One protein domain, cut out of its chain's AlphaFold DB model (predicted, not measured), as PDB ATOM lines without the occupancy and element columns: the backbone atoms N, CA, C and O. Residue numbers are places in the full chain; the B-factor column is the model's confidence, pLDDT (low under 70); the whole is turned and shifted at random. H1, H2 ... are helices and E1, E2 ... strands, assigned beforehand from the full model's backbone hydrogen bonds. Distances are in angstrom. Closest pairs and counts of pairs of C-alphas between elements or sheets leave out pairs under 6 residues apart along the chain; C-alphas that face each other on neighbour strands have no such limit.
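AT A GLANCE: This is residues 636 to 738 of the 784 residues of an uncharacterized protein of Pelotomaculum sp. PtaB.Bin104 (UniProt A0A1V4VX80). What does the model look like? A two-stranded hairpin, E1 and E2, makes a long arm running from a helical body, and its tip, residues 700 to 705, sticks out free. In the body the long helices H3 and H4 lie side by side, and the shorter pair H1 and H2 covers part of one side of them, H1 packing on H4 and H2 on H3. What is the make-up? The 103 printed residues hold four named helices and two named strands in the order H1 H2 H3 E1 E2 H4, mostly helix, with E1 and E2 antiparallel. How compact is it? It is loose, with a radius of gyration of the C-alphas of 17.5 A, and elongated, spanning 53 by 34 by 24 A.

IN THESE COORDINATES: Where are the strands? E1 is residues 692 to 697, 16.4 A long from C-alpha 692 at (149.100, 180.134, 178.172), and E2 is residues 708 to 713, 15.6 A long. Where are the longer helices? H4, residues 715 to 738, is 33.7 A long and ends with C-alpha 738 at (122.911, 211.993, 176.834). H3, residues 665 to 683, is 26.1 A long. And the shorter ones? H1 is residues 638 to 644, 10.1 A long, beginning with C-alpha 638 at (134.892, 196.961, 169.656), and H2 is residues 650 to 661, 16.3 A long.

HOW THE PARTS SIT: How do the strands pair? E1 and E2 form an antiparallel hairpin at 179 degrees between directions, with N 692 and O 713 2.8 A apart and N 711 and O 694 3.0 A apart, within hydrogen-bond range. How do the long helices meet? H3 and H4 touch, closest at the C-alphas of Ile 683 and Lys 716, 4.7 A, at a shallow tilt of 21 degrees, opposite ways. Where do H1 and H2 sit? They form a helical hairpin, touching at a shallow tilt of 18 degrees, closest at the C-alphas of Val 639 and Asp 657, 6.3 A. H4 touches H1 with residues 722 to 729 alone, closest at the C-alphas of Val 638 and Val 729, 7.2 A; H3 touches H2 with residues 665 to 672 alone, closest at the C-alphas of Ala 659 and Ala 668, 5.2 A, at 37 degrees, only just steep. H1 and H3 are apart, as are H2 and H4. Are the helix backbones intact? In H1, H2, H3 and H4 every O i to N i+4 pair is within hydrogen-bond range.

THE WHOLE: How far does it reach? The two C-alphas farthest apart, those of Arg 699 and Leu 738, are 54.6 A apart. Are there cuts or long links? The printed part has no cut and no long link. Where is confidence low? Residues 697 to 708 are under 70 in pLDDT, against a mean of 84.7 over the printed part.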
ATOM      1  N   GLU A 636     139.637 201.182 168.731       71.06
ATOM      2  CA  GLU A 636     139.015 201.732 167.527       71.06
ATOM      3  C   GLU A 636     137.828 200.878 167.053       71.06
ATOM      4  O   GLU A 636     136.856 201.413 166.524       71.06
ATOM      5  N   ASN A 637     137.871 199.557 167.269       78.44
ATOM      6  CA  ASN A 637     136.839 198.627 166.808       78.44
ATOM      7  C   ASN A 637     136.492 197.588 167.883       78.44
ATOM      8  O   ASN A 637     137.164 196.566 168.043       78.44
ATOM      9  N   VAL A 638     135.384 197.839 168.587       81.19
ATOM     10  CA  VAL A 638     134.892 196.961 169.656       81.19
ATOM     11  C   VAL A 638     134.473 195.578 169.150       81.19
ATOM     12  O   VAL A 638     134.696 194.595 169.847       81.19
ATOM     13  N   VAL A 639     133.911 195.467 167.943       82.06
ATOM     14  CA  VAL A 639     133.445 194.179 167.399       82.06
ATOM     15  C   VAL A 639     134.644 193.283 167.101       82.06
ATOM     16  O   VAL A 639     134.694 192.149 167.575       82.06
ATOM     17  N   ALA A 640     135.658 193.824 166.418       81.69
ATOM     18  CA  ALA A 640     136.904 193.114 166.135       81.69
ATOM     19  C   ALA A 640     137.668 192.748 167.418       81.69
ATOM     20  O   ALA A 640     138.296 191.692 167.495       81.69
ATOM     21  N   LEU A 641     137.616 193.607 168.442       81.50
ATOM     22  CA  LEU A 641     138.191 193.318 169.753       81.50
ATOM     23  C   LEU A 641     137.496 192.122 170.414       81.50
ATOM     24  O   LEU A 641     138.167 191.179 170.824       81.50
ATOM     25  N   VAL A 642     136.165 192.146 170.512       82.44
ATOM     26  CA  VAL A 642     135.392 191.074 171.154       82.44
ATOM     27  C   VAL A 642     135.567 189.758 170.391       82.44
ATOM     28  O   VAL A 642     135.781 188.720 171.019       82.44
ATOM     29  N   GLU A 643     135.557 189.792 169.056       84.38
ATOM     30  CA  GLU A 643     135.745 188.610 168.206       84.38
ATOM     31  C   GLU A 643     137.051 187.861 168.523       84.38
ATOM     32  O   GLU A 643     137.067 186.628 168.584       84.38
ATOM     33  N   LYS A 644     138.134 188.587 168.827       80.38
ATOM     34  CA  LYS A 644     139.432 187.994 169.195       80.38
ATOM     35  C   LYS A 644     139.414 187.238 170.529       80.38
ATOM     36  O   LYS A 644     140.272 186.384 170.741       80.38
ATOM     37  N   THR A 645     138.466 187.526 171.423       76.19
ATOM     38  CA  THR A 645     138.539 187.122 172.843       76.19
ATOM     39  C   THR A 645     137.811 185.823 173.202       76.19
ATOM     40  O   THR A 645     137.873 185.402 174.348       76.19
ATOM     41  N   ARG A 646     137.160 185.134 172.254       81.19
ATOM     42  CA  ARG A 646     136.492 183.814 172.432       81.19
ATOM     43  C   ARG A 646     135.472 183.684 173.590       81.19
ATOM     44  O   ARG A 646     134.903 182.608 173.741       81.19
ATOM     45  N   PHE A 647     135.182 184.741 174.352       89.00
ATOM     46  CA  PHE A 647     134.195 184.736 175.444       89.00
ATOM     47  C   PHE A 647     132.739 184.749 174.962       89.00
ATOM     48  O   PHE A 647     131.834 184.434 175.729       89.00
ATOM     49  N   PHE A 648     132.493 185.133 173.708       90.94
ATOM     50  CA  PHE A 648     131.146 185.391 173.195       90.94
ATOM     51  C   PHE A 648     130.871 184.636 171.901       90.94
ATOM     52  O   PHE A 648     131.785 184.299 171.144       90.94
ATOM     53  N   SER A 649     129.591 184.369 171.643       87.81
ATOM     54  CA  SER A 649     129.166 183.678 170.430       87.81
ATOM     55  C   SER A 649     129.164 184.616 169.218       87.81
ATOM     56  O   SER A 649     129.044 185.835 169.349       87.81
ATOM     57  N   LYS A 650     129.208 184.045 168.005       86.62
ATOM     58  CA  LYS A 650     129.033 184.820 166.763       86.62
ATOM     59  C   LYS A 650     127.703 185.579 166.726       86.62
ATOM     60  O   LYS A 650     127.660 186.700 166.243       86.62
ATOM     61  N   SER A 651     126.641 185.002 167.293       87.69
ATOM     62  CA  SER A 651     125.332 185.659 167.343       87.69
ATOM     63  C   SER A 651     125.339 186.908 168.230       87.69
ATOM     64  O   SER A 651     124.709 187.903 167.878       87.69
ATOM     65  N   ASP A 652     126.066 186.891 169.353       87.19
ATOM     66  CA  ASP A 652     126.207 188.080 170.206       87.19
ATOM     67  C   ASP A 652     126.949 189.204 169.457       87.19
ATOM     68  O   ASP A 652     126.547 190.366 169.531       87.19
ATOM     69  N   LEU A 653     127.982 188.852 168.680       87.69
ATOM     70  CA  LEU A 653     128.748 189.791 167.849       87.69
ATOM     71  C   LEU A 653     127.896 190.421 166.743       87.69
ATOM     72  O   LEU A 653     127.897 191.639 166.599       87.69
ATOM     73  N   GLU A 654     127.132 189.616 166.002       89.31
ATOM     74  CA  GLU A 654     126.234 190.098 164.941       89.31
ATOM     75  C   GLU A 654     125.174 191.066 165.489       89.31
ATOM     76  O   GLU A 654     124.848 192.081 164.865       89.31
ATOM     77  N   GLN A 655     124.645 190.789 166.686       89.75
ATOM     78  CA  GLN A 655     123.687 191.674 167.346       89.75
ATOM     79  C   GLN A 655     124.319 192.996 167.787       89.75
ATOM     80  O   GLN A 655     123.682 194.044 167.640       89.75
ATOM     81  N   LEU A 656     125.543 192.957 168.325       90.81
ATOM     82  CA  LEU A 656     126.280 194.152 168.731       90.81
ATOM     83  C   LEU A 656     126.645 195.014 167.517       90.81
ATOM     84  O   LEU A 656     126.367 196.212 167.525       90.81
ATOM     85  N   ASP A 657     127.195 194.408 166.464       88.75
ATOM     86  CA  ASP A 657     127.557 195.104 165.227       88.75
ATOM     87  C   ASP A 657     126.326 195.764 164.592       88.75
ATOM     88  O   ASP A 657     126.309 196.969 164.344       88.75
ATOM     89  N   SER A 658     125.212 195.031 164.480       90.75
ATOM     90  CA  SER A 658     123.942 195.592 164.006       90.75
ATOM     91  C   SER A 658     123.411 196.730 164.891       90.75
ATOM     92  O   SER A 658     122.725 197.632 164.399       90.75
ATOM     93  N   ALA A 659     123.660 196.720 166.201       89.44
ATOM     94  CA  ALA A 659     123.245 197.818 167.072       89.44
ATOM     95  C   ALA A 659     124.102 199.075 166.843       89.44
ATOM     96  O   ALA A 659     123.541 200.167 166.739       89.44
ATOM     97  N   ILE A 660     125.420 198.908 166.698       86.75
ATOM     98  CA  ILE A 660     126.383 199.995 166.473       86.75
ATOM     99  C   ILE A 660     126.197 200.620 165.084       86.75
ATOM    100  O   ILE A 660     126.014 201.831 164.991       86.75
ATOM    101  N   GLN A 661     126.148 199.810 164.021       86.19
ATOM    102  CA  GLN A 661     125.994 200.287 162.635       86.19
ATOM    103  C   GLN A 661     124.693 201.071 162.419       86.19
ATOM    104  O   GLN A 661     124.642 202.012 161.634       86.19
ATOM    105  N   ASN A 662     123.630 200.708 163.142       87.75
ATOM    106  CA  ASN A 662     122.337 201.391 163.069       87.75
ATOM    107  C   ASN A 662     122.190 202.533 164.097       87.75
ATOM    108  O   ASN A 662     121.067 202.971 164.342       87.75
ATOM    109  N   ALA A 663     123.281 202.971 164.740       82.25
ATOM    110  CA  ALA A 663     123.302 204.037 165.750       82.25
ATOM    111  C   ALA A 663     122.287 203.849 166.903       82.25
ATOM    112  O   ALA A 663     121.768 204.809 167.476       82.25
ATOM    113  N   ARG A 664     121.983 202.594 167.267       85.94
ATOM    114  CA  ARG A 664     121.056 202.245 168.357       85.94
ATOM    115  C   ARG A 664     121.817 202.143 169.678       85.94
ATOM    116  O   ARG A 664     121.988 201.048 170.215       85.94
ATOM    117  N   ASN A 665     122.263 203.292 170.185       87.38
ATOM    118  CA  ASN A 665     123.152 203.385 171.348       87.38
ATOM    119  C   ASN A 665     122.603 202.659 172.588       87.38
ATOM    120  O   ASN A 665     123.324 201.851 173.162       87.38
ATOM    121  N   ASP A 666     121.329 202.851 172.946       85.50
ATOM    122  CA  ASP A 666     120.719 202.204 174.125       85.50
ATOM    123  C   ASP A 666     120.778 200.672 174.036       85.50
ATOM    124  O   ASP A 666     121.152 199.980 174.983       85.50
ATOM    125  N   ARG A 667     120.464 200.129 172.851       87.75
ATOM    126  CA  ARG A 667     120.515 198.685 172.593       87.75
ATOM    127  C   ARG A 667     121.949 198.164 172.616       87.75
ATOM    128  O   ARG A 667     122.179 197.076 173.138       87.75
ATOM    129  N   ALA A 668     122.894 198.915 172.053       91.44
ATOM    130  CA  ALA A 668     124.308 198.561 172.092       91.44
ATOM    131  C   ALA A 668     124.824 198.524 173.540       91.44
ATOM    132  O   ALA A 668     125.466 197.552 173.926       91.44
ATOM    133  N   ILE A 669     124.473 199.515 174.368       92.25
ATOM    134  CA  ILE A 669     124.848 199.562 175.788       92.25
ATOM    135  C   ILE A 669     124.270 198.364 176.548       92.25
ATOM    136  O   ILE A 669     125.015 197.689 177.252       92.25
ATOM    137  N   ALA A 670     122.988 198.037 176.361       89.88
ATOM    138  CA  ALA A 670     122.368 196.884 177.020       89.88
ATOM    139  C   ALA A 670     123.052 195.550 176.652       89.88
ATOM    140  O   ALA A 670     123.301 194.706 177.517       89.88
ATOM    141  N   LEU A 671     123.409 195.359 175.373       91.75
ATOM    142  CA  LEU A 671     124.174 194.188 174.926       91.75
ATOM    143  C   LEU A 671     125.568 194.154 175.566       91.75
ATOM    144  O   LEU A 671     125.983 193.115 176.080       91.75
ATOM    145  N   LEU A 672     126.263 195.293 175.604       93.44
ATOM    146  CA  LEU A 672     127.577 195.406 176.231       93.44
ATOM    147  C   LEU A 672     127.521 195.148 177.745       93.44
ATOM    148  O   LEU A 672     128.387 194.449 178.261       93.44
ATOM    149  N   TYR A 673     126.491 195.609 178.461       94.25
ATOM    150  CA  TYR A 673     126.300 195.291 179.881       94.25
ATOM    151  C   TYR A 673     126.050 193.803 180.128       94.25
ATOM    152  O   TYR A 673     126.598 193.238 181.079       94.25
ATOM    153  N   LYS A 674     125.289 193.125 179.260       92.62
ATOM    154  CA  LYS A 674     125.142 191.661 179.319       92.62
ATOM    155  C   LYS A 674     126.499 190.969 179.161       92.62
ATOM    156  O   LYS A 674     126.824 190.064 179.928       92.62
ATOM    157  N   MET A 675     127.302 191.423 178.202       94.50
ATOM    158  CA  MET A 675     128.645 190.896 177.961       94.50
ATOM    159  C   MET A 675     129.575 191.146 179.154       94.50
ATOM    160  O   MET A 675     130.234 190.223 179.626       94.50
ATOM    161  N   MET A 676     129.573 192.356 179.714       95.00
ATOM    162  CA  MET A 676     130.346 192.702 180.910       95.00
ATOM    163  C   MET A 676     129.937 191.879 182.134       95.00
ATOM    164  O   MET A 676     130.806 191.461 182.893       95.00
ATOM    165  N   ASN A 677     128.649 191.582 182.327       95.00
ATOM    166  CA  ASN A 677     128.213 190.695 183.410       95.00
ATOM    167  C   ASN A 677     128.819 189.291 183.276       95.00
ATOM    168  O   ASN A 677     129.273 188.720 184.269       95.00
ATOM    169  N   HIS A 678     128.896 188.761 182.052       95.12
ATOM    170  CA  HIS A 678     129.590 187.501 181.802       95.12
ATOM    171  C   HIS A 678     131.086 187.606 182.139       95.12
ATOM    172  O   HIS A 678     131.592 186.781 182.897       95.12
ATOM    173  N   LEU A 679     131.779 188.659 181.693       96.12
ATOM    174  CA  LEU A 679     133.194 188.871 182.036       96.12
ATOM    175  C   LEU A 679     133.413 188.985 183.548       96.12
ATOM    176  O   LEU A 679     134.337 188.376 184.076       96.12
ATOM    177  N   LYS A 680     132.536 189.696 184.267       96.06
ATOM    178  CA  LYS A 680     132.580 189.791 185.734       96.06
ATOM    179  C   LYS A 680     132.487 188.408 186.381       96.06
ATOM    180  O   LYS A 680     133.223 188.143 187.326       96.06
ATOM    181  N   SER A 681     131.629 187.526 185.862       95.75
ATOM    182  CA  SER A 681     131.518 186.146 186.359       95.75
ATOM    183  C   SER A 681     132.781 185.314 186.111       95.75
ATOM    184  O   SER A 681     133.147 184.516 186.966       95.75
ATOM    185  N   VAL A 682     133.484 185.543 184.995       96.62
ATOM    186  CA  VAL A 682     134.778 184.903 184.707       96.62
ATOM    187  C   VAL A 682     135.853 185.411 185.669       96.62
ATOM    188  O   VAL A 682     136.558 184.611 186.277       96.62
ATOM    189  N   ILE A 683     135.950 186.733 185.852       96.69
ATOM    190  CA  ILE A 683     136.956 187.372 186.717       96.69
ATOM    191  C   ILE A 683     136.801 186.927 188.178       96.69
ATOM    192  O   ILE A 683     137.798 186.671 188.847       96.69
ATOM    193  N   LEU A 684     135.562 186.826 188.667       96.38
ATOM    194  CA  LEU A 684     135.246 186.465 190.053       96.38
ATOM    195  C   LEU A 684     135.111 184.956 190.292       96.38
ATOM    196  O   LEU A 684     134.730 184.553 191.390       96.38
ATOM    197  N   ASN A 685     135.389 184.118 189.290       96.19
ATOM    198  CA  ASN A 685     135.325 182.673 189.471       96.19
ATOM    199  C   ASN A 685     136.377 182.232 190.518       96.19
ATOM    200  O   ASN A 685     137.562 182.526 190.329       96.19
ATOM    201  N   PRO A 686     135.989 181.533 191.605       94.06
ATOM    202  CA  PRO A 686     136.935 181.053 192.615       94.06
ATOM    203  C   PRO A 686     137.915 179.999 192.079       94.06
ATOM    204  O   PRO A 686     138.985 179.808 192.658       94.06
ATOM    205  N   GLU A 687     137.586 179.320 190.976       95.50
ATOM    206  CA  GLU A 687     138.504 178.388 190.327       95.50
ATOM    207  C   GLU A 687     139.730 179.128 189.789       95.50
ATOM    208  O   GLU A 687     139.635 180.180 189.147       95.50
ATOM    209  N   LYS A 688     140.909 178.569 190.070       94.31
ATOM    210  CA  LYS A 688     142.169 179.110 189.570       94.31
ATOM    211  C   LYS A 688     142.344 178.734 188.108       94.31
ATOM    212  O   LYS A 688     142.136 177.588 187.723       94.31
ATOM    213  N   THR A 689     142.772 179.704 187.323       94.38
ATOM    214  CA  THR A 689     143.059 179.559 185.899       94.38
ATOM    215  C   THR A 689     144.562 179.655 185.655       94.38
ATOM    216  O   THR A 689     145.283 180.337 186.389       94.38
ATOM    217  N   GLU A 690     145.043 178.954 184.632       92.81
ATOM    218  CA  GLU A 690     146.452 178.954 184.236       92.81
ATOM    219  C   GLU A 690     146.663 179.766 182.960       92.81
ATOM    220  O   GLU A 690     145.805 179.814 182.074       92.81
ATOM    221  N   ALA A 691     147.829 180.402 182.871       93.25
ATOM    222  CA  ALA A 691     148.215 181.172 181.704       93.25
ATOM    223  C   ALA A 691     148.760 180.266 180.594       93.25
ATOM    224  O   ALA A 691     149.552 179.355 180.833       93.25
ATOM    225  N   PHE A 692     148.387 180.575 179.357       92.25
ATOM    226  CA  PHE A 692     149.100 180.134 178.172       92.25
ATOM    227  C   PHE A 692     150.201 181.144 177.843       92.25
ATOM    228  O   PHE A 692     149.932 182.314 177.556       92.25
ATOM    229  N   GLU A 693     151.443 180.668 177.834       91.06
ATOM    230  CA  GLU A 693     152.615 181.477 177.526       91.06
ATOM    231  C   GLU A 693     153.392 180.874 176.357       91.06
ATOM    232  O   GLU A 693     153.797 179.713 176.381       91.06
ATOM    233  N   ASN A 694     153.646 181.688 175.335       87.12
ATOM    234  CA  ASN A 694     154.565 181.353 174.252       87.12
ATOM    235  C   ASN A 694     155.559 182.500 174.092       87.12
ATOM    236  O   ASN A 694     155.358 183.395 173.271       87.12
ATOM    237  N   ILE A 695     156.583 182.499 174.945       83.56
ATOM    238  CA  ILE A 695     157.545 183.591 175.098       83.56
ATOM    239  C   ILE A 695     158.922 183.109 174.640       83.56
ATOM    240  O   ILE A 695     159.413 182.073 175.087       83.56
ATOM    241  N   GLN A 696     159.548 183.862 173.738       73.88
ATOM    242  CA  GLN A 696     160.859 183.563 173.173       73.88
ATOM    243  C   GLN A 696     161.872 184.648 173.549       73.88
ATOM    244  O   GLN A 696     161.585 185.845 173.491       73.88
ATOM    245  N   TYR A 697     163.090 184.213 173.875       66.38
ATOM    246  CA  TYR A 697     164.230 185.081 174.166       66.38
ATOM    247  C   TYR A 697     165.180 185.102 172.963       66.38
ATOM    248  O   TYR A 697     165.653 184.049 172.519       66.38
ATOM    249  N   LYS A 698     165.483 186.283 172.405       55.59
ATOM    250  CA  LYS A 698     166.466 186.383 171.311       55.59
ATOM    251  C   LYS A 698     167.874 186.067 171.826       55.59
ATOM    252  O   LYS A 698     168.319 186.627 172.818       55.59
ATOM    253  N   ARG A 699     168.613 185.227 171.085       40.00
ATOM    254  CA  ARG A 699     170.021 184.860 171.370       40.00
ATOM    255  C   ARG A 699     171.024 186.004 171.161       40.00
ATOM    256  O   ARG A 699     172.180 185.870 171.546       40.00
ATOM    257  N   HIS A 700     170.611 187.101 170.526       42.75
ATOM    258  CA  HIS A 700     171.464 188.254 170.256       42.75
ATOM    259  C   HIS A 700     170.994 189.452 171.076       42.75
ATOM    260  O   HIS A 700     169.923 190.004 170.832       42.75
ATOM    261  N   ILE A 701     171.834 189.831 172.033       45.88
ATOM    262  CA  ILE A 701     171.705 191.027 172.853       45.88
ATOM    263  C   ILE A 701     172.241 192.201 172.018       45.88
ATOM    264  O   ILE A 701     173.450 192.419 171.939       45.88
ATOM    265  N   ALA A 702     171.370 192.937 171.330       35.53
ATOM    266  CA  ALA A 702     171.761 194.239 170.796       35.53
ATOM    267  C   ALA A 702     171.759 195.233 171.970       35.53
ATOM    268  O   ALA A 702     170.734 195.383 172.624       35.53
ATOM    269  N   ALA A 703     172.903 195.861 172.263       39.75
ATOM    270  CA  ALA A 703     173.042 196.885 173.311       39.75
ATOM    271  C   ALA A 703     172.666 196.451 174.749       39.75
ATOM    272  O   ALA A 703     172.100 197.227 175.505       39.75
ATOM    273  N   GLY A 704     172.973 195.217 175.159       40.97
ATOM    274  CA  GLY A 704     172.782 194.774 176.553       40.97
ATOM    275  C   GLY A 704     171.360 194.340 176.955       40.97
ATOM    276  O   GLY A 704     171.202 193.822 178.053       40.97
ATOM    277  N   ILE A 705     170.342 194.478 176.092       45.06
ATOM    278  CA  ILE A 705     168.935 194.219 176.462       45.06
ATOM    279  C   ILE A 705     168.437 192.874 175.892       45.06
ATOM    280  O   ILE A 705     168.455 192.672 174.669       45.06
ATOM    281  N   PRO A 706     167.949 191.939 176.732       46.47
ATOM    282  CA  PRO A 706     167.252 190.741 176.275       46.47
ATOM    283  C   PRO A 706     165.927 191.115 175.592       46.47
ATOM    284  O   PRO A 706     164.918 191.376 176.243       46.47
ATOM    285  N   SER A 707     165.898 191.125 174.256       56.34
ATOM    286  CA  SER A 707     164.642 191.291 173.515       56.34
ATOM    287  C   SER A 707     163.794 190.027 173.680       56.34
ATOM    288  O   SER A 707     164.123 188.962 173.141       56.34
ATOM    289  N   THR A 708     162.713 190.165 174.445       68.12
ATOM    290  CA  THR A 708     161.699 189.131 174.665       68.12
ATOM    291  C   THR A 708     160.484 189.456 173.806       68.12
ATOM    292  O   THR A 708     160.056 190.606 173.757       68.12
ATOM    293  N   TYR A 709     159.947 188.464 173.107       77.06
ATOM    294  CA  TYR A 709     158.720 188.603 172.324       77.06
ATOM    295  C   TYR A 709     157.888 187.337 172.459       77.06
ATOM    296  O   TYR A 709     158.412 186.262 172.759       77.06
ATOM    297  N   GLY A 710     156.585 187.451 172.252       84.88
ATOM    298  CA  GLY A 710     155.698 186.311 172.413       84.88
ATOM    299  C   GLY A 710     154.286 186.711 172.771       84.88
ATOM    300  O   GLY A 710     153.899 187.863 172.601       84.88
ATOM    301  N   GLN A 711     153.530 185.741 173.275       89.06
ATOM    302  CA  GLN A 711     152.150 185.945 173.696       89.06
ATOM    303  C   GLN A 711     151.926 185.473 175.124       89.06
ATOM    304  O   GLN A 711     152.383 184.391 175.504       89.06
ATOM    305  N   TYR A 712     151.172 186.274 175.870       92.62
ATOM    306  CA  TYR A 712     150.617 185.930 177.171       92.62
ATOM    307  C   TYR A 712     149.092 185.961 177.092       92.62
ATOM    308  O   TYR A 712     148.510 186.957 176.655       92.62
ATOM    309  N   LYS A 713     148.441 184.872 177.505       92.75
ATOM    310  CA  LYS A 713     146.979 184.763 177.543       92.75
ATOM    311  C   LYS A 713     146.550 184.056 178.811       92.75
ATOM    312  O   LYS A 713     147.043 182.975 179.107       92.75
ATOM    313  N   GLU A 714     145.612 184.638 179.536       95.62
ATOM    314  CA  GLU A 714     145.010 184.008 180.702       95.62
ATOM    315  C   GLU A 714     143.546 184.470 180.812       95.62
ATOM    316  O   GLU A 714     143.297 185.674 180.712       95.62
ATOM    317  N   PRO A 715     142.568 183.558 180.986       95.19
ATOM    318  CA  PRO A 715     141.146 183.895 180.927       95.19
ATOM    319  C   PRO A 715     140.685 185.061 181.817       95.19
ATOM    320  O   PRO A 715     139.968 185.937 181.336       95.19
ATOM    321  N   LYS A 716     141.068 185.111 183.100       96.81
ATOM    322  CA  LYS A 716     140.641 186.182 184.019       96.81
ATOM    323  C   LYS A 716     141.281 187.516 183.652       96.81
ATOM    324  O   LYS A 716     140.604 188.545 183.634       96.81
ATOM    325  N   PHE A 717     142.567 187.497 183.323       96.19
ATOM    326  CA  PHE A 717     143.330 188.645 182.859       96.19
ATOM    327  C   PHE A 717     142.764 189.226 181.557       96.19
ATOM    328  O   PHE A 717     142.535 190.434 181.464       96.19
ATOM    329  N   GLU A 718     142.481 188.376 180.567       94.69
ATOM    330  CA  GLU A 718     141.881 188.780 179.293       94.69
ATOM    331  C   GLU A 718     140.464 189.323 179.491       94.69
ATOM    332  O   GLU A 718     140.124 190.364 178.925       94.69
ATOM    333  N   ALA A 719     139.657 188.678 180.339       95.75
ATOM    334  CA  ALA A 719     138.319 189.154 180.671       95.75
ATOM    335  C   ALA A 719     138.355 190.542 181.330       95.75
ATOM    336  O   ALA A 719     137.548 191.406 180.984       95.75
ATOM    337  N   LEU A 720     139.310 190.791 182.231       95.75
ATOM    338  CA  LEU A 720     139.489 192.091 182.878       95.75
ATOM    339  C   LEU A 720     139.984 193.167 181.900       95.75
ATOM    340  O   LEU A 720     139.457 194.279 181.882       95.75
ATOM    341  N   GLY A 721     140.950 192.839 181.041       94.06
ATOM    342  CA  GLY A 721     141.418 193.748 179.996       94.06
ATOM    343  C   GLY A 721     140.324 194.099 178.984       94.06
ATOM    344  O   GLY A 721     140.254 195.239 178.517       94.06
ATOM    345  N   LEU A 722     139.453 193.143 178.649       93.88
ATOM    346  CA  LEU A 722     138.292 193.374 177.794       93.88
ATOM    347  C   LEU A 722     137.230 194.215 178.506       93.88
ATOM    348  O   LEU A 722     136.717 195.153 177.903       93.88
ATOM    349  N   MET A 723     136.954 193.945 179.787       94.38
ATOM    350  CA  MET A 723     136.026 194.724 180.616       94.38
ATOM    351  C   MET A 723     136.316 196.227 180.512       94.38
ATOM    352  O   MET A 723     135.420 197.001 180.181       94.38
ATOM    353  N   TYR A 724     137.571 196.643 180.709       93.69
ATOM    354  CA  TYR A 724     137.942 198.060 180.634       93.69
ATOM    355  C   TYR A 724     137.753 198.675 179.248       93.69
ATOM    356  O   TYR A 724     137.342 199.830 179.129       93.69
ATOM    357  N   ARG A 725     138.023 197.912 178.186       91.62
ATOM    358  CA  ARG A 725     137.802 198.383 176.813       91.62
ATOM    359  C   ARG A 725     136.312 198.554 176.525       91.62
ATOM    360  O   ARG A 725     135.917 199.578 175.970       91.62
ATOM    361  N   LEU A 726     135.473 197.613 176.967       92.75
ATOM    362  CA  LEU A 726     134.016 197.739 176.846       92.75
ATOM    363  C   LEU A 726     133.490 198.949 177.631       92.75
ATOM    364  O   LEU A 726     132.656 199.687 177.116       92.75
ATOM    365  N   GLU A 727     134.020 199.233 178.821       92.12
ATOM    366  CA  GLU A 727     133.655 200.432 179.592       92.12
ATOM    367  C   GLU A 727     133.972 201.739 178.860       92.12
ATOM    368  O   GLU A 727     133.177 202.686 178.909       92.12
ATOM    369  N   ARG A 728     135.111 201.813 178.157       89.31
ATOM    370  CA  ARG A 728     135.455 202.986 177.336       89.31
ATOM    371  C   ARG A 728     134.476 203.154 176.179       89.31
ATOM    372  O   ARG A 728     134.027 204.271 175.929       89.31
ATOM    373  N   VAL A 729     134.085 202.058 175.527       89.81
ATOM    374  CA  VAL A 729     133.074 202.072 174.457       89.81
ATOM    375  C   VAL A 729     131.718 202.526 174.994       89.81
ATOM    376  O   VAL A 729     131.110 203.431 174.428       89.81
ATOM    377  N   ILE A 730     131.271 201.982 176.127       91.31
ATOM    378  CA  ILE A 730     130.019 202.394 176.777       91.31
ATOM    379  C   ILE A 730     130.058 203.869 177.155       91.31
ATOM    380  O   ILE A 730     129.077 204.569 176.943       91.31
ATOM    381  N   SER A 731     131.189 204.372 177.654       89.12
ATOM    382  CA  SER A 731     131.342 205.794 177.976       89.12
ATOM    383  C   SER A 731     131.119 206.684 176.744       89.12
ATOM    384  O   SER A 731     130.435 207.704 176.845       89.12
ATOM    385  N   LYS A 732     131.632 206.276 175.570       86.62
ATOM    386  CA  LYS A 732     131.408 206.973 174.287       86.62
ATOM    387  C   LYS A 732     129.936 206.891 173.853       86.62
ATOM    388  O   LYS A 732     129.344 207.913 173.511       86.62
ATOM    389  N   LEU A 733     129.315 205.710 173.934       89.00
ATOM    390  CA  LEU A 733     127.900 205.516 173.579       89.00
ATOM    391  C   LEU A 733     126.956 206.299 174.503       89.00
ATOM    392  O   LEU A 733     126.033 206.955 174.022       89.00
ATOM    393  N   MET A 734     127.216 206.295 175.813       87.69
ATOM    394  CA  MET A 734     126.445 207.042 176.811       87.69
ATOM    395  C   MET A 734     126.503 208.549 176.569       87.69
ATOM    396  O   MET A 734     125.486 209.222 176.727       87.69
ATOM    397  N   ALA A 735     127.648 209.092 176.143       86.44
ATOM    398  CA  ALA A 735     127.735 210.497 175.745       86.44
ATOM    399  C   ALA A 735     126.776 210.812 174.582       86.44
ATOM    400  O   ALA A 735     126.088 211.834 174.606       86.44
ATOM    401  N   GLY A 736     126.662 209.892 173.615       84.31
ATOM    402  CA  GLY A 736     125.677 209.965 172.539       84.31
ATOM    403  C   GLY A 736     124.237 209.936 173.055       84.31
ATOM    404  O   GLY A 736     123.460 210.825 172.713       84.31
ATOM    405  N   VAL A 737     123.883 208.989 173.930       85.56
ATOM    406  CA  VAL A 737     122.534 208.924 174.534       85.56
ATOM    407  C   VAL A 737     122.187 210.223 175.269       85.56
ATOM    408  O   VAL A 737     121.123 210.799 175.045       85.56
ATOM    409  N   LEU A 738     123.107 210.753 176.077       84.94
ATOM    410  CA  LEU A 738     122.911 211.993 176.834       84.94
ATOM    411  C   LEU A 738     122.756 213.231 175.941       84.94
ATOM    412  O   LEU A 738     122.015 214.147 176.297       84.94
TER     413      LEU A 738